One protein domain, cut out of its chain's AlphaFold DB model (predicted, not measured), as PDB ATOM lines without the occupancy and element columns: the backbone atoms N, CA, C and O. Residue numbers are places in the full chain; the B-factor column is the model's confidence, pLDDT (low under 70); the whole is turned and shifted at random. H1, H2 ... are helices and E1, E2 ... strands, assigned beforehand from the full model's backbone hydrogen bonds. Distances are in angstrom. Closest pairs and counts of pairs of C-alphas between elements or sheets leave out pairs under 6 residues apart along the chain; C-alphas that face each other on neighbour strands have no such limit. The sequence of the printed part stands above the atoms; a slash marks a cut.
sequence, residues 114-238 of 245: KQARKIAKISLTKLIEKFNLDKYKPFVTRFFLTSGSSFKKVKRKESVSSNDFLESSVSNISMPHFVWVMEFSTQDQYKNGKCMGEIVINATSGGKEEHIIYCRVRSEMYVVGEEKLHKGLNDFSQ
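This is residues 114 to 238 of the 245 residues of an uncharacterized protein of Sedimentisphaera cyanobacteriorum (UniProt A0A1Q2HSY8). A twisted sheet of five strands stands in the middle, with the long helix H1 slanting over one face. On the far side of the sheet from H1, helices H2 and H3 make a small pair that only grazes it, and the short H4 lies over the end of edge strand E1. The 125 printed residues run H1 E1 H2 H3 E2 H4 E3 E4 E5; the sheet's order is E1 E2 E3 E4 E5, antiparallel throughout. The class is mixed, and the whole is compact, with a radius of gyration of the C-alphas of 13.5 A and spans of 35 by 31 by 27 A.

Strand E1 is residues 139 to 147, 25.2 A long, E2 178 to 186, 26.5 A, E3 197 to 202, 17.0 A, E4 212 to 217, and E5 220 to 223, ending at C-alpha 223 (-4.507, -19.839, -28.425). Helix H1, residues 114 to 130, is 24.6 A long and begins at C-alpha 114 (-22.439, -31.651, -19.777). H2 is residues 148 to 162, 20.7 A; H3 is 165 to 169 and H4 187 to 191.

N 142 and O 183 of E1 and E2 are 2.9 A apart, within hydrogen-bond range, as are N 182 and O 199 of E2 and E3, 2.9 A. E3, E4 and E5 form a meander, each strand the antiparallel neighbour of the one before, with N 198 and O 216 at 2.8 A and N 215 and O 222 at 2.9 A. H1 is on the sheet at a height of 8.8 A, over E2 and E3, slantwise at 43 degrees to E2 on the local plane; the closest C-alphas of H1 and E2 are those of Ala 120 and Met 182, 6.5 A. H4, on the opposite face, is only just over E1, with 3 of its 5 C-alphas. H2 touches H3 with residues 155 to 160 alone, closest at the C-alphas of Ser 159 and Glu 167, 4.9 A. Every O i to N i+4 pair is within hydrogen-bond range in H1, H2, H3 and H4.

The C-alphas farthest apart, of Ser 161 and Lys 208, are 38.0 A apart. The printed part has no cut and no long link. Residues 206 to 210 have pLDDT under 70.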
ATOM      1  N   LYS A 114     -21.282 -32.162 -19.021       90.75
ATOM      2  CA  LYS A 114     -22.439 -31.651 -19.777       90.75
ATOM      3  C   LYS A 114     -22.229 -30.221 -20.288       90.75
ATOM      4  O   LYS A 114     -22.592 -29.910 -21.422       90.75
ATOM      5  N   GLN A 115     -21.687 -29.346 -19.440       90.12
ATOM      6  CA  GLN A 115     -21.482 -27.935 -19.768       90.12
ATOM      7  C   GLN A 115     -20.277 -27.771 -20.699       90.12
ATOM      8  O   GLN A 115     -20.402 -27.146 -21.753       90.12
ATOM      9  N   ALA A 116     -19.154 -28.416 -20.372       92.38
ATOM     10  CA  ALA A 116     -17.945 -28.390 -21.193       92.38
ATOM     11  C   ALA A 116     -18.184 -28.961 -22.603       92.38
ATOM     12  O   ALA A 116     -17.800 -28.352 -23.600       92.38
ATOM     13  N   ARG A 117     -18.922 -30.072 -22.713       93.31
ATOM     14  CA  ARG A 117     -19.313 -30.687 -23.989       93.31
ATOM     15  C   ARG A 117     -20.179 -29.757 -24.835       93.31
ATOM     16  O   ARG A 117     -20.008 -29.707 -26.051       93.31
ATOM     17  N   LYS A 118     -21.098 -29.003 -24.219       92.75
ATOM     18  CA  LYS A 118     -21.908 -28.000 -24.931       92.75
ATOM     19  C   LYS A 118     -21.020 -26.908 -25.532       92.75
ATOM     20  O   LYS A 118     -21.194 -26.581 -26.704       92.75
ATOM     21  N   ILE A 119     -20.066 -26.387 -24.757       93.69
ATOM     22  CA  ILE A 119     -19.086 -25.393 -25.225       93.69
ATOM     23  C   ILE A 119     -18.276 -25.970 -26.393       93.69
ATOM     24  O   ILE A 119     -18.227 -25.364 -27.460       93.69
ATOM     25  N   ALA A 120     -17.736 -27.180 -26.235       95.19
ATOM     26  CA  ALA A 120     -16.946 -27.851 -27.261       95.19
ATOM     27  C   ALA A 120     -17.725 -28.071 -28.570       95.19
ATOM     28  O   ALA A 120     -17.224 -27.734 -29.637       95.19
ATOM     29  N   LYS A 121     -18.978 -28.555 -28.507       94.94
ATOM     30  CA  LYS A 121     -19.831 -28.772 -29.696       94.94
ATOM     31  C   LYS A 121     -20.131 -27.459 -30.443       94.94
ATOM     32  O   LYS A 121     -20.147 -27.446 -31.676       94.94
ATOM     33  N   ILE A 122     -20.342 -26.351 -29.720       94.38
ATOM     34  CA  ILE A 122     -20.529 -25.019 -30.325       94.38
ATOM     35  C   ILE A 122     -19.244 -24.578 -31.034       94.38
ATOM     36  O   ILE A 122     -19.291 -24.174 -32.196       94.38
ATOM     37  N   SER A 123     -18.099 -24.690 -30.360       94.62
ATOM     38  CA  SER A 123     -16.795 -24.326 -30.920       94.62
ATOM     39  C   SER A 123     -16.435 -25.169 -32.137       94.62
ATOM     40  O   SER A 123     -16.001 -24.623 -33.145       94.62
ATOM     41  N   LEU A 124     -16.692 -26.477 -32.093       96.06
ATOM     42  CA  LEU A 124     -16.456 -27.389 -33.208       96.06
ATOM     43  C   LEU A 124     -17.264 -26.999 -34.448       96.06
ATOM     44  O   LEU A 124     -16.719 -26.982 -35.546       96.06
ATOM     45  N   THR A 125     -18.537 -26.633 -34.276       95.62
ATOM     46  CA  THR A 125     -19.380 -26.188 -35.400       95.62
ATOM     47  C   THR A 125     -18.787 -24.942 -36.066       95.62
ATOM     48  O   THR A 125     -18.588 -24.931 -37.278       95.62
ATOM     49  N   LYS A 126     -18.385 -23.945 -35.264       94.44
ATOM     50  CA  LYS A 126     -17.726 -22.724 -35.763       94.44
ATOM     51  C   LYS A 126     -16.402 -23.019 -36.470       94.44
ATOM     52  O   LYS A 126     -16.073 -22.370 -37.457       94.44
ATOM     53  N   LEU A 127     -15.622 -23.975 -35.962       94.44
ATOM     54  CA  LEU A 127     -14.364 -24.384 -36.587       94.44
ATOM     55  C   LEU A 127     -14.610 -25.082 -37.929       94.44
ATOM     56  O   LEU A 127     -13.931 -24.759 -38.895       94.44
ATOM     57  N   ILE A 128     -15.590 -25.984 -38.020       95.25
ATOM     58  CA  ILE A 128     -15.929 -26.666 -39.279       95.25
ATOM     59  C   ILE A 128     -16.308 -25.662 -40.366       95.25
ATOM     60  O   ILE A 128     -15.779 -25.759 -41.471       95.25
ATOM     61  N   GLU A 129     -17.149 -24.681 -40.035       95.00
ATOM     62  CA  GLU A 129     -17.541 -23.607 -40.952       95.00
ATOM     63  C   GLU A 129     -16.332 -22.756 -41.365       95.00
ATOM     64  O   GLU A 129     -16.052 -22.598 -42.552       95.00
ATOM     65  N   LYS A 130     -15.553 -22.268 -40.388       93.75
ATOM     66  CA  LYS A 130     -14.369 -21.423 -40.622       93.75
ATOM     67  C   LYS A 130     -13.334 -22.082 -41.538       93.75
ATOM     68  O   LYS A 130     -12.678 -21.394 -42.313       93.75
ATOM     69  N   PHE A 131     -13.172 -23.396 -41.419       93.00
ATOM     70  CA  PHE A 131     -12.183 -24.177 -42.157       93.00
ATOM     71  C   PHE A 131     -12.751 -24.908 -43.380       93.00
ATOM     72  O   PHE A 131     -12.013 -25.643 -44.039       93.00
ATOM     73  N   ASN A 132     -14.039 -24.719 -43.685       95.25
ATOM     74  CA  ASN A 132     -14.747 -25.395 -44.771       95.25
ATOM     75  C   ASN A 132     -14.521 -26.924 -44.764       95.25
ATOM     76  O   ASN A 132     -14.104 -27.539 -45.753       95.25
ATOM     77  N   LEU A 133     -14.725 -27.538 -43.594       95.75
ATOM     78  CA  LEU A 133     -14.439 -28.958 -43.363       95.75
ATOM     79  C   LEU A 133     -15.638 -29.875 -43.628       95.75
ATOM     80  O   LEU A 133     -15.531 -31.076 -43.393       95.75
ATOM     81  N   ASP A 134     -16.758 -29.359 -44.140       95.50
ATOM     82  CA  ASP A 134     -17.978 -30.145 -44.376       95.50
ATOM     83  C   ASP A 134     -17.747 -31.389 -45.240       95.50
ATOM     84  O   ASP A 134     -18.345 -32.434 -44.988       95.50
ATOM     85  N   LYS A 135     -16.802 -31.323 -46.185       95.44
ATOM     86  CA  LYS A 135     -16.402 -32.455 -47.040       95.44
ATOM     87  C   LYS A 135     -15.823 -33.663 -46.291       95.44
ATOM     88  O   LYS A 135     -15.702 -34.727 -46.885       95.44
ATOM     89  N   TYR A 136     -15.425 -33.500 -45.030       95.81
ATOM     90  CA  TYR A 136     -14.860 -34.571 -44.201       95.81
ATOM     91  C   TYR A 136     -15.888 -35.211 -43.259       95.81
ATOM     92  O   TYR A 136     -15.536 -36.117 -42.505       95.81
ATOM     93  N   LYS A 137     -17.147 -34.749 -43.279       95.00
ATOM     94  CA  LYS A 137     -18.219 -35.355 -42.484       95.00
ATOM     95  C   LYS A 137     -18.476 -36.816 -42.915       95.00
ATOM     96  O   LYS A 137     -18.337 -37.135 -44.094       95.00
ATOM     97  N   PRO A 138     -18.924 -37.685 -41.988       97.00
ATOM     98  CA  PRO A 138     -19.165 -37.387 -40.578       97.00
ATOM     99  C   PRO A 138     -17.877 -37.370 -39.740       97.00
ATOM    100  O   PRO A 138     -16.942 -38.129 -39.990       97.00
ATOM    101  N   PHE A 139     -17.867 -36.534 -38.701       98.06
ATOM    102  CA  PHE A 139     -16.777 -36.469 -37.729       98.06
ATOM    103  C   PHE A 139     -17.072 -37.322 -36.502       98.06
ATOM    104  O   PHE A 139     -18.158 -37.223 -35.933       98.06
ATOM    105  N   VAL A 140     -16.084 -38.085 -36.041       98.31
ATOM    106  CA  VAL A 140     -16.108 -38.694 -34.709       98.31
ATOM    107  C   VAL A 140     -15.570 -37.689 -33.700       98.31
ATOM    108  O   VAL A 140     -14.498 -37.127 -33.919       98.31
ATOM    109  N   THR A 141     -16.296 -37.474 -32.602       98.19
ATOM    110  CA  THR A 141     -15.876 -36.632 -31.474       98.19
ATOM    111  C   THR A 141     -15.609 -37.485 -30.244       98.19
ATOM    112  O   THR A 141     -16.519 -38.172 -29.775       98.19
ATOM    113  N   ARG A 142     -14.405 -37.385 -29.684       97.44
ATOM    114  CA  ARG A 142     -14.010 -38.018 -28.422       97.44
ATOM    115  C   ARG A 142     -13.827 -36.945 -27.360       97.44
ATOM    116  O   ARG A 142     -13.245 -35.903 -27.641       97.44
ATOM    117  N   PHE A 143     -14.366 -37.165 -26.164       97.44
ATOM    118  CA  PHE A 143     -14.398 -36.147 -25.115       97.44
ATOM    119  C   PHE A 143     -14.006 -36.723 -23.760       97.44
ATOM    120  O   PHE A 143     -14.646 -37.657 -23.280       97.44
ATOM    121  N   PHE A 144     -12.977 -36.147 -23.147       96.12
ATOM    122  CA  PHE A 144     -12.402 -36.637 -21.898       96.12
ATOM    123  C   PHE A 144     -11.783 -35.502 -21.080       96.12
ATOM    124  O   PHE A 144     -11.504 -34.413 -21.585       96.12
ATOM    125  N   LEU A 145     -11.579 -35.771 -19.797       94.44
ATOM    126  CA  LEU A 145     -10.895 -34.932 -18.831       94.44
ATOM    127  C   LEU A 145      -9.493 -35.495 -18.591       94.44
ATOM    128  O   LEU A 145      -9.294 -36.704 -18.504       94.44
ATOM    129  N   THR A 146      -8.514 -34.618 -18.431       94.06
ATOM    130  CA  THR A 146      -7.169 -34.998 -17.991       94.06
ATOM    131  C   THR A 146      -6.541 -33.862 -17.192       94.06
ATOM    132  O   THR A 146      -7.060 -32.740 -17.168       94.06
ATOM    133  N   SER A 147      -5.432 -34.130 -16.504       92.25
ATOM    134  CA  SER A 147      -4.653 -33.054 -15.902       92.25
ATOM    135  C   SER A 147      -3.868 -32.298 -16.973       92.25
ATOM    136  O   SER A 147      -3.344 -32.892 -17.920       92.25
ATOM    137  N   GLY A 148      -3.726 -30.982 -16.800       92.44
ATOM    138  CA  GLY A 148      -2.934 -30.157 -17.718       92.44
ATOM    139  C   GLY A 148      -1.476 -30.629 -17.819       92.44
ATOM    140  O   GLY A 148      -0.879 -30.607 -18.893       92.44
ATOM    141  N   SER A 149      -0.909 -31.139 -16.719       92.06
ATOM    142  CA  SER A 149       0.451 -31.692 -16.685       92.06
ATOM    143  C   SER A 149       0.591 -32.992 -17.482       92.06
ATOM    144  O   SER A 149       1.536 -33.120 -18.263       92.06
ATOM    145  N   SER A 150      -0.345 -33.939 -17.338       92.38
ATOM    146  CA  SER A 150      -0.357 -35.182 -18.121       92.38
ATOM    147  C   SER A 150      -0.543 -34.893 -19.604       92.38
ATOM    148  O   SER A 150       0.189 -35.432 -20.431       92.38
ATOM    149  N   PHE A 151      -1.463 -33.988 -19.934       94.31
ATOM    150  CA  PHE A 151      -1.713 -33.586 -21.308       94.31
ATOM    151  C   PHE A 151      -0.461 -32.994 -21.964       94.31
ATOM    152  O   PHE A 151       0.008 -33.517 -22.973       94.31
ATOM    153  N   LYS A 152       0.177 -31.998 -21.334       93.56
ATOM    154  CA  LYS A 152       1.445 -31.423 -21.817       93.56
ATOM    155  C   LYS A 152       2.559 -32.455 -21.968       93.56
ATOM    156  O   LYS A 152       3.331 -32.381 -22.922       93.56
ATOM    157  N   LYS A 153       2.668 -33.406 -21.033       92.44
ATOM    158  CA  LYS A 153       3.677 -34.474 -21.092       92.44
ATOM    159  C   LYS A 153       3.504 -35.323 -22.352       92.44
ATOM    160  O   LYS A 153       4.492 -35.573 -23.042       92.44
ATOM    161  N   VAL A 154       2.272 -35.729 -22.666       92.19
ATOM    162  CA  VAL A 154       1.967 -36.499 -23.880       92.19
ATOM    163  C   VAL A 154       2.241 -35.667 -25.130       92.19
ATOM    164  O   VAL A 154       2.994 -36.120 -25.985       92.19
ATOM    165  N   LYS A 155       1.754 -34.420 -25.192       93.31
ATOM    166  CA  LYS A 155       2.005 -33.498 -26.316       93.31
ATOM    167  C   LYS A 155       3.496 -33.299 -26.596       93.31
ATOM    168  O   LYS A 155       3.950 -33.392 -27.732       93.31
ATOM    169  N   ARG A 156       4.312 -33.136 -25.550       91.62
ATOM    170  CA  ARG A 156       5.773 -33.053 -25.686       91.62
ATOM    171  C   ARG A 156       6.375 -34.341 -26.251       91.62
ATOM    172  O   ARG A 156       7.213 -34.260 -27.144       91.62
ATOM    173  N   LYS A 157       5.961 -35.511 -25.753       90.94
ATOM    174  CA  LYS A 157       6.438 -36.811 -26.254       90.94
ATOM    175  C   LYS A 157       6.095 -36.981 -27.739       90.94
ATOM    176  O   LYS A 157       6.980 -37.306 -28.524       90.94
ATOM    177  N   GLU A 158       4.850 -36.694 -28.114       89.69
ATOM    178  CA  GLU A 158       4.381 -36.789 -29.500       89.69
ATOM    179  C   GLU A 158       5.066 -35.772 -30.419       89.69
ATOM    180  O   GLU A 158       5.381 -36.094 -31.561       89.69
ATOM    181  N   SER A 159       5.384 -34.567 -29.935       89.56
ATOM    182  CA  SER A 159       6.117 -33.576 -30.734       89.56
ATOM    183  C   SER A 159       7.502 -34.061 -31.168       89.56
ATOM    184  O   SER A 159       7.938 -33.757 -32.276       89.56
ATOM    185  N   VAL A 160       8.176 -34.856 -30.328       88.44
ATOM    186  CA  VAL A 160       9.502 -35.411 -30.630       88.44
ATOM    187  C   VAL A 160       9.387 -36.560 -31.628       88.44
ATOM    188  O   VAL A 160      10.185 -36.636 -32.557       88.44
ATOM    189  N   SER A 161       8.395 -37.441 -31.466       88.19
ATOM    190  CA  SER A 161       8.206 -38.590 -32.360       88.19
ATOM    191  C   SER A 161       7.705 -38.188 -33.750       88.19
ATOM    192  O   SER A 161       8.107 -38.790 -34.742       88.19
ATOM    193  N   SER A 162       6.838 -37.178 -33.828       88.19
ATOM    194  CA  SER A 162       6.198 -36.733 -35.073       88.19
ATOM    195  C   SER A 162       6.868 -35.525 -35.732       88.19
ATOM    196  O   SER A 162       6.533 -35.197 -36.868       88.19
ATOM    197  N   ASN A 163       7.810 -34.869 -35.043       88.38
ATOM    198  CA  ASN A 163       8.397 -33.587 -35.447       88.38
ATOM    199  C   ASN A 163       7.331 -32.495 -35.704       88.38
ATOM    200  O   ASN A 163       7.435 -31.700 -36.640       88.38
ATOM    201  N   ASP A 164       6.276 -32.477 -34.884       91.25
ATOM    202  CA  ASP A 164       5.159 -31.538 -34.996       91.25
ATOM    203  C   ASP A 164       5.354 -30.314 -34.087       91.25
ATOM    204  O   ASP A 164       5.320 -30.399 -32.855       91.25
ATOM    205  N   PHE A 165       5.527 -29.143 -34.705       90.81
ATOM    206  CA  PHE A 165       5.729 -27.875 -34.002       90.81
ATOM    207  C   PHE A 165       4.517 -27.444 -33.163       90.81
ATOM    208  O   PHE A 165       4.675 -26.801 -32.122       90.81
ATOM    209  N   LEU A 166       3.294 -27.778 -33.583       92.75
ATOM    210  CA  LEU A 166       2.118 -27.396 -32.802       92.75
ATOM    211  C   LEU A 166       2.008 -28.222 -31.521       92.75
ATOM    212  O   LEU A 166       1.680 -27.663 -30.481       92.75
ATOM    213  N   GLU A 167       2.365 -29.507 -31.558       91.56
ATOM    214  CA  GLU A 167       2.423 -30.356 -30.359       91.56
ATOM    215  C   GLU A 167       3.443 -29.828 -29.335       91.56
ATOM    216  O   GLU A 167       3.164 -29.792 -28.132       91.56
ATOM    217  N   SER A 168       4.611 -29.351 -29.789       89.44
ATOM    218  CA  SER A 168       5.614 -28.775 -28.883       89.44
ATOM    219  C   SER A 168       5.158 -27.431 -28.305       89.44
ATOM    220  O   SER A 168       5.371 -27.176 -27.116       89.44
ATOM    221  N   SER A 169       4.447 -26.619 -29.097       91.12
ATOM    222  CA  SER A 169       3.898 -25.320 -28.680       91.12
ATOM    223  C   SER A 169       2.934 -25.438 -27.493       91.12
ATOM    224  O   SER A 169       2.954 -24.588 -26.602       91.12
ATOM    225  N   VAL A 170       2.174 -26.539 -27.394       91.56
ATOM    226  CA  VAL A 170       1.266 -26.802 -26.258       91.56
ATOM    227  C   VAL A 170       1.997 -26.812 -24.908       91.56
ATOM    228  O   VAL A 170       1.417 -26.450 -23.881       91.56
ATOM    229  N   SER A 171       3.289 -27.167 -24.876       85.69
ATOM    230  CA  SER A 171       4.078 -27.144 -23.635       85.69
ATOM    231  C   SER A 171       4.164 -25.746 -23.007       85.69
ATOM    232  O   SER A 171       4.217 -25.645 -21.776       85.69
ATOM    233  N   ASN A 172       4.144 -24.696 -23.834       87.00
ATOM    234  CA  ASN A 172       4.320 -23.304 -23.415       87.00
ATOM    235  C   ASN A 172       3.005 -22.624 -23.009       87.00
ATOM    236  O   ASN A 172       3.032 -21.641 -22.276       87.00
ATOM    237  N   ILE A 173       1.856 -23.174 -23.412       91.25
ATOM    238  CA  ILE A 173       0.535 -22.625 -23.080       91.25
ATOM    239  C   ILE A 173       0.271 -22.791 -21.583       91.25
ATOM    240  O   ILE A 173       0.401 -23.896 -21.053       91.25
ATOM    241  N   SER A 174      -0.130 -21.737 -20.872       89.31
ATOM    242  CA  SER A 174      -0.554 -21.871 -19.471       89.31
ATOM    243  C   SER A 174      -1.779 -22.786 -19.377       89.31
ATOM    244  O   SER A 174      -2.779 -22.558 -20.055       89.31
ATOM    245  N   MET A 175      -1.706 -23.846 -18.565       89.44
ATOM    246  CA  MET A 175      -2.820 -24.780 -18.385       89.44
ATOM    247  C   MET A 175      -3.257 -24.840 -16.927       89.44
ATOM    248  O   MET A 175      -2.402 -24.934 -16.041       89.44
ATOM    249  N   PRO A 176      -4.573 -24.857 -16.670       90.69
ATOM    250  CA  PRO A 176      -5.108 -25.134 -15.351       90.69
ATOM    251  C   PRO A 176      -4.816 -26.586 -14.954       90.69
ATOM    252  O   PRO A 176      -4.351 -27.410 -15.747       90.69
ATOM    253  N   HIS A 177      -5.127 -26.923 -13.703       88.88
ATOM    254  CA  HIS A 177      -4.845 -28.255 -13.177       88.88
ATOM    255  C   HIS A 177      -5.587 -29.361 -13.943       88.88
ATOM    256  O   HIS A 177      -5.004 -30.415 -14.190       88.88
ATOM    257  N   PHE A 178      -6.830 -29.107 -14.365       91.62
ATOM    258  CA  PHE A 178      -7.638 -30.022 -15.172       91.62
ATOM    259  C   PHE A 178      -8.181 -29.335 -16.420       91.62
ATOM    260  O   PHE A 178      -8.612 -28.181 -16.371       91.62
ATOM    261  N   VAL A 179      -8.201 -30.077 -17.524       94.38
ATOM    262  CA  VAL A 179      -8.727 -29.628 -18.812       94.38
ATOM    263  C   VAL A 179      -9.658 -30.675 -19.403       94.38
ATOM    264  O   VAL A 179      -9.385 -31.875 -19.341       94.38
ATOM    265  N   TRP A 180     -10.754 -30.206 -19.988       95.56
ATOM    266  CA  TRP A 180     -11.582 -30.988 -20.895       95.56
ATOM    267  C   TRP A 180     -10.998 -30.894 -22.299       95.56
ATOM    268  O   TRP A 180     -10.659 -29.805 -22.757       95.56
ATOM    269  N   VAL A 181     -10.920 -32.019 -22.996       97.56
ATOM    270  CA  VAL A 181     -10.413 -32.091 -24.366       97.56
ATOM    271  C   VAL A 181     -11.478 -32.736 -25.238       97.56
ATOM    272  O   VAL A 181     -11.952 -33.832 -24.939       97.56
ATOM    273  N   MET A 182     -11.868 -32.046 -26.309       98.38
ATOM    274  CA  MET A 182     -12.621 -32.644 -27.409       98.38
ATOM    275  C   MET A 182     -11.689 -32.861 -28.586       98.38
ATOM    276  O   MET A 182     -11.292 -31.890 -29.222       98.38
ATOM    277  N   GLU A 183     -11.392 -34.112 -28.904       98.44
ATOM    278  CA  GLU A 183     -10.750 -34.488 -30.162       98.44
ATOM    279  C   GLU A 183     -11.822 -34.725 -31.223       98.44
ATOM    280  O   GLU A 183     -12.902 -35.248 -30.928       98.44
ATOM    281  N   PHE A 184     -11.528 -34.369 -32.471       98.38
ATOM    282  CA  PHE A 184     -12.377 -34.716 -33.601       98.38
ATOM    283  C   PHE A 184     -11.565 -35.179 -34.809       98.38
ATOM    284  O   PHE A 184     -10.412 -34.797 -35.017       98.38
ATOM    285  N   SER A 185     -12.169 -36.062 -35.596       98.00
ATOM    286  CA  SER A 185     -11.491 -36.812 -36.655       98.00
ATOM    287  C   SER A 185     -12.493 -37.334 -37.678       98.00
ATOM    288  O   SER A 185     -13.685 -37.418 -37.379       98.00
ATOM    289  N   THR A 186     -12.039 -37.703 -38.879       97.56
ATOM    290  CA  THR A 186     -12.848 -38.597 -39.723       97.56
ATOM    291  C   THR A 186     -12.974 -39.966 -39.049       97.56
ATOM    292  O   THR A 186     -12.187 -40.305 -38.164       97.56
ATOM    293  N   GLN A 187     -13.934 -40.790 -39.472       96.62
ATOM    294  CA  GLN A 187     -14.049 -42.155 -38.942       96.62
ATOM    295  C   GLN A 187     -12.777 -42.987 -39.157       96.62
ATOM    296  O   GLN A 187     -12.364 -43.707 -38.254       96.62
ATOM    297  N   ASP A 188     -12.143 -42.872 -40.326       96.25
ATOM    298  CA  ASP A 188     -10.902 -43.589 -40.632       96.25
ATOM    299  C   ASP A 188      -9.752 -43.147 -39.713       96.25
ATOM    300  O   ASP A 188      -9.108 -43.973 -39.069       96.25
ATOM    301  N   GLN A 189      -9.562 -41.836 -39.547       97.31
ATOM    302  CA  GLN A 189      -8.568 -41.305 -38.616       97.31
ATOM    303  C   GLN A 189      -8.842 -41.767 -37.183       97.31
ATOM    304  O   GLN A 189      -7.913 -42.194 -36.498       97.31
ATOM    305  N   TYR A 190     -10.108 -41.745 -36.748       96.94
ATOM    306  CA  TYR A 190     -10.492 -42.184 -35.410       96.94
ATOM    307  C   TYR A 190     -10.044 -43.621 -35.127       96.94
ATOM    308  O   TYR A 190      -9.393 -43.882 -34.114       96.94
ATOM    309  N   LYS A 191     -10.356 -44.536 -36.054       95.25
ATOM    310  CA  LYS A 191     -10.029 -45.966 -35.959       95.25
ATOM    311  C   LYS A 191      -8.521 -46.223 -36.001       95.25
ATOM    312  O   LYS A 191      -8.044 -47.156 -35.365       95.25
ATOM    313  N   ASN A 192      -7.765 -45.358 -36.675       95.50
ATOM    314  CA  ASN A 192      -6.305 -45.419 -36.748       95.50
ATOM    315  C   ASN A 192      -5.593 -44.641 -35.619       95.50
ATOM    316  O   ASN A 192      -4.377 -44.444 -35.666       95.50
ATOM    317  N   GLY A 193      -6.317 -44.184 -34.589       95.12
ATOM    318  CA  GLY A 193      -5.726 -43.471 -33.452       95.12
ATOM    319  C   GLY A 193      -5.184 -42.084 -33.809       95.12
ATOM    320  O   GLY A 193      -4.246 -41.602 -33.169       95.12
ATOM    321  N   LYS A 194      -5.750 -41.451 -34.839       96.44
ATOM    322  CA  LYS A 194      -5.410 -40.108 -35.309       96.44
ATOM    323  C   LYS A 194      -6.559 -39.132 -35.090       96.44
ATOM    324  O   LYS A 194      -7.729 -39.513 -35.003       96.44
ATOM    325  N   CYS A 195      -6.218 -37.856 -35.006       95.19
ATOM    326  CA  CYS A 195      -7.160 -36.754 -34.905       95.19
ATOM    327  C   CYS A 195      -6.840 -35.644 -35.903       95.19
ATOM    328  O   CYS A 195      -5.686 -35.385 -36.235       95.19
ATOM    329  N   MET A 196      -7.903 -35.006 -36.395       97.06
ATOM    330  CA  MET A 196      -7.834 -33.856 -37.298       97.06
ATOM    331  C   MET A 196      -7.751 -32.546 -36.517       97.06
ATOM    332  O   MET A 196      -7.182 -31.566 -36.993       97.06
ATOM    333  N   GLY A 197      -8.331 -32.507 -35.323       97.56
ATOM    334  CA  GLY A 197      -8.285 -31.337 -34.469       97.56
ATOM    335  C   GLY A 197      -8.680 -31.645 -33.038       97.56
ATOM    336  O   GLY A 197      -9.159 -32.734 -32.717       97.56
ATOM    337  N   GLU A 198      -8.457 -30.660 -32.184       97.69
ATOM    338  CA  GLU A 198      -8.777 -30.709 -30.767       97.69
ATOM    339  C   GLU A 198      -9.203 -29.333 -30.247       97.69
ATOM    340  O   GLU A 198      -8.787 -28.287 -30.753       97.69
ATOM    341  N   ILE A 199     -10.046 -29.340 -29.222       97.69
ATOM    342  CA  ILE A 199     -10.518 -28.158 -28.505       97.69
ATOM    343  C   ILE A 199     -10.227 -28.402 -27.032       97.69
ATOM    344  O   ILE A 199     -10.744 -29.363 -26.457       97.69
ATOM    345  N   VAL A 200      -9.418 -27.536 -26.428       97.06
ATOM    346  CA  VAL A 200      -9.007 -27.663 -25.029       97.06
ATOM    347  C   VAL A 200      -9.704 -26.602 -24.199       97.06
ATOM    348  O   VAL A 200      -9.663 -25.413 -24.512       97.06
ATOM    349  N   ILE A 201     -10.373 -27.050 -23.144       94.88
ATOM    350  CA  ILE A 201     -11.271 -26.259 -22.313       94.88
ATOM    351  C   ILE A 201     -10.795 -26.326 -20.862       94.88
ATOM    352  O   ILE A 201     -10.524 -27.401 -20.329       94.88
ATOM    353  N   ASN A 202     -10.732 -25.178 -20.202       92.38
ATOM    354  CA  ASN A 202     -10.470 -25.060 -18.781       92.38
ATOM    355  C   ASN A 202     -11.588 -25.742 -17.971       92.38
ATOM    356  O   ASN A 202     -12.748 -25.333 -18.025       92.38
ATOM    357  N   ALA A 203     -11.246 -26.781 -17.203       88.12
ATOM    358  CA  ALA A 203     -12.208 -27.473 -16.344       88.12
ATOM    359  C   ALA A 203     -12.350 -26.835 -14.949       88.12
ATOM    360  O   ALA A 203     -13.208 -27.253 -14.173       88.12
ATOM    361  N   THR A 204     -11.518 -25.844 -14.618       80.12
ATOM    362  CA  THR A 204     -11.448 -25.194 -13.299       80.12
ATOM    363  C   THR A 204     -12.106 -23.809 -13.271       80.12
ATOM    364  O   THR A 204     -12.190 -23.201 -12.211       80.12
ATOM    365  N   SER A 205     -12.559 -23.281 -14.410       70.44
ATOM    366  CA  SER A 205     -13.239 -21.980 -14.491       70.44
ATOM    367  C   SER A 205     -14.705 -22.072 -14.051       70.44
ATOM    368  O   SER A 205     -15.426 -22.973 -14.491       70.44
ATOM    369  N   GLY A 206     -15.173 -21.102 -13.259       61.44
ATOM    370  CA  GLY A 206     -16.606 -20.854 -13.045       61.44
ATOM    371  C   GLY A 206     -17.261 -20.240 -14.294       61.44
ATOM    372  O   GLY A 206     -16.577 -19.678 -15.141       61.44
ATOM    373  N   GLY A 207     -18.589 -20.341 -14.435       54.25
ATOM    374  CA  GLY A 207     -19.342 -20.085 -15.684       54.25
ATOM    375  C   GLY A 207     -19.333 -18.669 -16.301       54.25
ATOM    376  O   GLY A 207     -20.230 -18.376 -17.086       54.25
ATOM    377  N   LYS A 208     -18.395 -17.781 -15.941       52.28
ATOM    378  CA  LYS A 208     -18.271 -16.404 -16.467       52.28
ATOM    379  C   LYS A 208     -16.985 -16.132 -17.268       52.28
ATOM    380  O   LYS A 208     -16.869 -15.044 -17.822       52.28
ATOM    381  N   GLU A 209     -16.039 -17.067 -17.331       59.47
ATOM    382  CA  GLU A 209     -14.738 -16.874 -17.998       59.47
ATOM    383  C   GLU A 209     -14.691 -17.500 -19.402       59.47
ATOM    384  O   GLU A 209     -15.483 -18.385 -19.734       59.47
ATOM    385  N   GLU A 210     -13.738 -17.064 -20.236       67.44
ATOM    386  CA  GLU A 210     -13.427 -17.749 -21.492       67.44
ATOM    387  C   GLU A 210     -12.920 -19.164 -21.193       67.44
ATOM    388  O   GLU A 210     -11.821 -19.384 -20.691       67.44
ATOM    389  N   HIS A 211     -13.771 -20.148 -21.474       85.00
ATOM    390  CA  HIS A 211     -13.499 -21.538 -21.126       85.00
ATOM    391  C   HIS A 211     -12.502 -22.214 -22.067       85.00
ATOM    392  O   HIS A 211     -11.918 -23.222 -21.695       85.00
ATOM    393  N   ILE A 212     -12.328 -21.722 -23.293       92.19
ATOM    394  CA  ILE A 212     -11.423 -22.329 -24.275       92.19
ATOM    395  C   ILE A 212     -10.012 -21.823 -23.998       92.19
ATOM    396  O   ILE A 212      -9.801 -20.624 -23.891       92.19
ATOM    397  N   ILE A 213      -9.053 -22.735 -23.907       94.12
ATOM    398  CA  ILE A 213      -7.632 -22.407 -23.765       94.12
ATOM    399  C   ILE A 213      -7.022 -22.274 -25.158       94.12
ATOM    400  O   ILE A 213      -6.412 -21.262 -25.497       94.12
ATOM    401  N   TYR A 214      -7.223 -23.296 -25.988       95.38
ATOM    402  CA  TYR A 214      -6.845 -23.257 -27.390       95.38
ATOM    403  C   TYR A 214      -7.691 -24.224 -28.222       95.38
ATOM    404  O   TYR A 214      -8.300 -25.167 -27.709       95.38
ATOM    405  N   CYS A 215      -7.684 -23.997 -29.531       95.75
ATOM    406  CA  CYS A 215      -8.191 -24.928 -30.528       95.75
ATOM    407  C   CYS A 215      -7.081 -25.223 -31.532       95.75
ATOM    408  O   CYS A 215      -6.444 -24.296 -32.031       95.75
ATOM    409  N   ARG A 216      -6.894 -26.490 -31.887       95.81
ATOM    410  CA  ARG A 216      -6.059 -26.894 -33.017       95.81
ATOM    411  C   ARG A 216      -6.938 -27.541 -34.076       95.81
ATOM    412  O   ARG A 216      -7.748 -28.412 -33.777       95.81
ATOM    413  N   VAL A 217      -6.761 -27.127 -35.322       95.94
ATOM    414  CA  VAL A 217      -7.405 -27.723 -36.489       95.94
ATOM    415  C   VAL A 217      -6.331 -27.917 -37.539       95.94
ATOM    416  O   VAL A 217      -5.797 -26.950 -38.080       95.94
ATOM    417  N   ARG A 218      -6.011 -29.177 -37.832       94.44
ATOM    418  CA  ARG A 218      -4.959 -29.553 -38.773       94.44
ATOM    419  C   ARG A 218      -3.641 -28.851 -38.410       94.44
ATOM    420  O   ARG A 218      -3.204 -28.893 -37.257       94.44
ATOM    421  N   SER A 219      -3.045 -28.171 -39.385       94.31
ATOM    422  CA  SER A 219      -1.777 -27.450 -39.288       94.31
ATOM    423  C   SER A 219      -1.878 -26.064 -38.639       94.31
ATOM    424  O   SER A 219      -0.923 -25.283 -38.738       94.31
ATOM    425  N   GLU A 220      -3.016 -25.730 -38.022       94.56
ATOM    426  CA  GLU A 220      -3.306 -24.413 -37.451       94.56
ATOM    427  C   GLU A 220      -3.763 -24.514 -35.992       94.56
ATOM    428  O   GLU A 220      -4.556 -25.384 -35.629       94.56
ATOM    429  N   MET A 221      -3.293 -23.589 -35.156       94.12
ATOM    430  CA  MET A 221      -3.670 -23.487 -33.747       94.12
ATOM    431  C   MET A 221      -4.029 -22.046 -33.385       94.12
ATOM    432  O   MET A 221      -3.386 -21.094 -33.827       94.12
ATOM    433  N   TYR A 222      -5.064 -21.902 -32.563       91.94
ATOM    434  CA  TYR A 222      -5.525 -20.640 -31.998       91.94
ATOM    435  C   TYR A 222      -5.469 -20.749 -30.488       91.94
ATOM    436  O   TYR A 222      -6.243 -21.512 -29.907       91.94
ATOM    437  N   VAL A 223      -4.571 -19.990 -29.876       89.50
ATOM    438  CA  VAL A 223      -4.507 -19.839 -28.425       89.50
ATOM    439  C   VAL A 223      -5.295 -18.586 -28.060       89.50
ATOM    440  O   VAL A 223      -5.198 -17.560 -28.732       89.50
ATOM    441  N   VAL A 224      -6.158 -18.690 -27.053       84.25
ATOM    442  CA  VAL A 224      -6.999 -17.566 -26.642       84.25
ATOM    443  C   VAL A 224      -6.123 -16.445 -26.083       84.25
ATOM    444  O   VAL A 224      -5.292 -16.679 -25.212       84.25
ATOM    445  N   GLY A 225      -6.305 -15.231 -26.610       78.69
ATOM    446  CA  GLY A 225      -5.506 -14.056 -26.245       78.69
ATOM    447  C   GLY A 225      -4.164 -13.923 -26.977       78.69
ATOM    448  O   GLY A 225      -3.458 -12.950 -26.730       78.69
ATOM    449  N   GLU A 226      -3.821 -14.839 -27.887       81.75
ATOM    450  CA  GLU A 226      -2.551 -14.819 -28.624       81.75
ATOM    451  C   GLU A 226      -2.751 -14.852 -30.149       81.75
ATOM    452  O   GLU A 226      -3.856 -15.037 -30.673       81.75
ATOM    453  N   GLU A 227      -1.650 -14.664 -30.879       78.25
ATOM    454  CA  GLU A 227      -1.638 -14.797 -32.331       78.25
ATOM    455  C   GLU A 227      -1.803 -16.251 -32.788       78.25
ATOM    456  O   GLU A 227      -1.484 -17.225 -32.105       78.25
ATOM    457  N   LYS A 228      -2.308 -16.391 -34.012       83.81
ATOM    458  CA  LYS A 228      -2.513 -17.680 -34.655       83.81
ATOM    459  C   LYS A 228      -1.176 -18.337 -34.990       83.81
ATOM    460  O   LYS A 228      -0.358 -17.769 -35.711       83.81
ATOM    461  N   LEU A 229      -1.011 -19.583 -34.561       83.50
ATOM    462  CA  LEU A 229       0.151 -20.391 -34.903       83.50
ATOM    463  C   LEU A 229      -0.137 -21.245 -36.138       83.50
ATOM    464  O   LEU A 229      -1.193 -21.865 -36.288       83.50
ATOM    465  N   HIS A 230       0.854 -21.293 -37.016       78.44
ATOM    466  CA  HIS A 230       0.870 -22.085 -38.238       78.44
ATOM    467  C   HIS A 230       2.143 -22.931 -38.246       78.44
ATOM    468  O   HIS A 230       3.145 -22.463 -37.706       78.44
ATOM    469  N   LYS A 231       2.107 -24.105 -38.908       80.62
ATOM    470  CA  LYS A 231       3.207 -25.090 -39.123       80.62
ATOM    471  C   LYS A 231       3.061 -26.424 -38.368       80.62
ATOM    472  O   LYS A 231       4.062 -27.039 -38.017       80.62
ATOM    473  N   GLY A 232       1.839 -26.891 -38.124       87.75
ATOM    474  CA  GLY A 232       1.629 -28.252 -37.608       87.75
ATOM    475  C   GLY A 232       1.385 -29.291 -38.692       87.75
ATOM    476  O   GLY A 232       1.214 -28.960 -39.866       87.75
ATOM    477  N   LEU A 233       1.279 -30.550 -38.277       92.25
ATOM    478  CA  LEU A 233       0.768 -31.624 -39.129       92.25
ATOM    479  C   LEU A 233      -0.747 -31.491 -39.355       92.25
ATOM    480  O   LEU A 233      -1.469 -30.940 -38.520       92.25
ATOM    481  N   ASN A 234      -1.234 -31.997 -40.493       93.44
ATOM    482  CA  ASN A 234      -2.665 -31.999 -40.828       93.44
ATOM    483  C   ASN A 234      -3.486 -32.960 -39.959       93.44
ATOM    484  O   ASN A 234      -4.685 -32.754 -39.778       93.44
ATOM    485  N   ASP A 235      -2.842 -33.998 -39.451       94.06
ATOM    486  CA  ASP A 235      -3.358 -34.927 -38.468       94.06
ATOM    487  C   ASP A 235      -2.269 -35.245 -37.442       94.06
ATOM    488  O   ASP A 235      -1.079 -35.030 -37.664       94.06
ATOM    489  N   PHE A 236      -2.686 -35.691 -36.267       94.88
ATOM    490  CA  PHE A 236      -1.791 -35.968 -35.150       94.88
ATOM    491  C   PHE A 236      -2.333 -37.134 -34.330       94.88
ATOM    492  O   PHE A 236      -3.445 -37.609 -34.561       94.88
ATOM    493  N   SER A 237      -1.512 -37.681 -33.439       94.94
ATOM    494  CA  SER A 237      -1.908 -38.813 -32.603       94.94
ATOM    495  C   SER A 237      -3.000 -38.400 -31.616       94.94
ATOM    496  O   SER A 237      -2.900 -37.348 -30.985       94.94
ATOM    497  N   GLN A 238      -4.009 -39.258 -31.447       94.50
ATOM    498  CA  GLN A 238      -4.953 -39.125 -30.340       94.50
ATOM    499  C   GLN A 238      -4.215 -39.215 -29.009       94.50
ATOM    500  O   GLN A 238      -3.273 -39.997 -28.844       94.50
TER     501      GLN A 238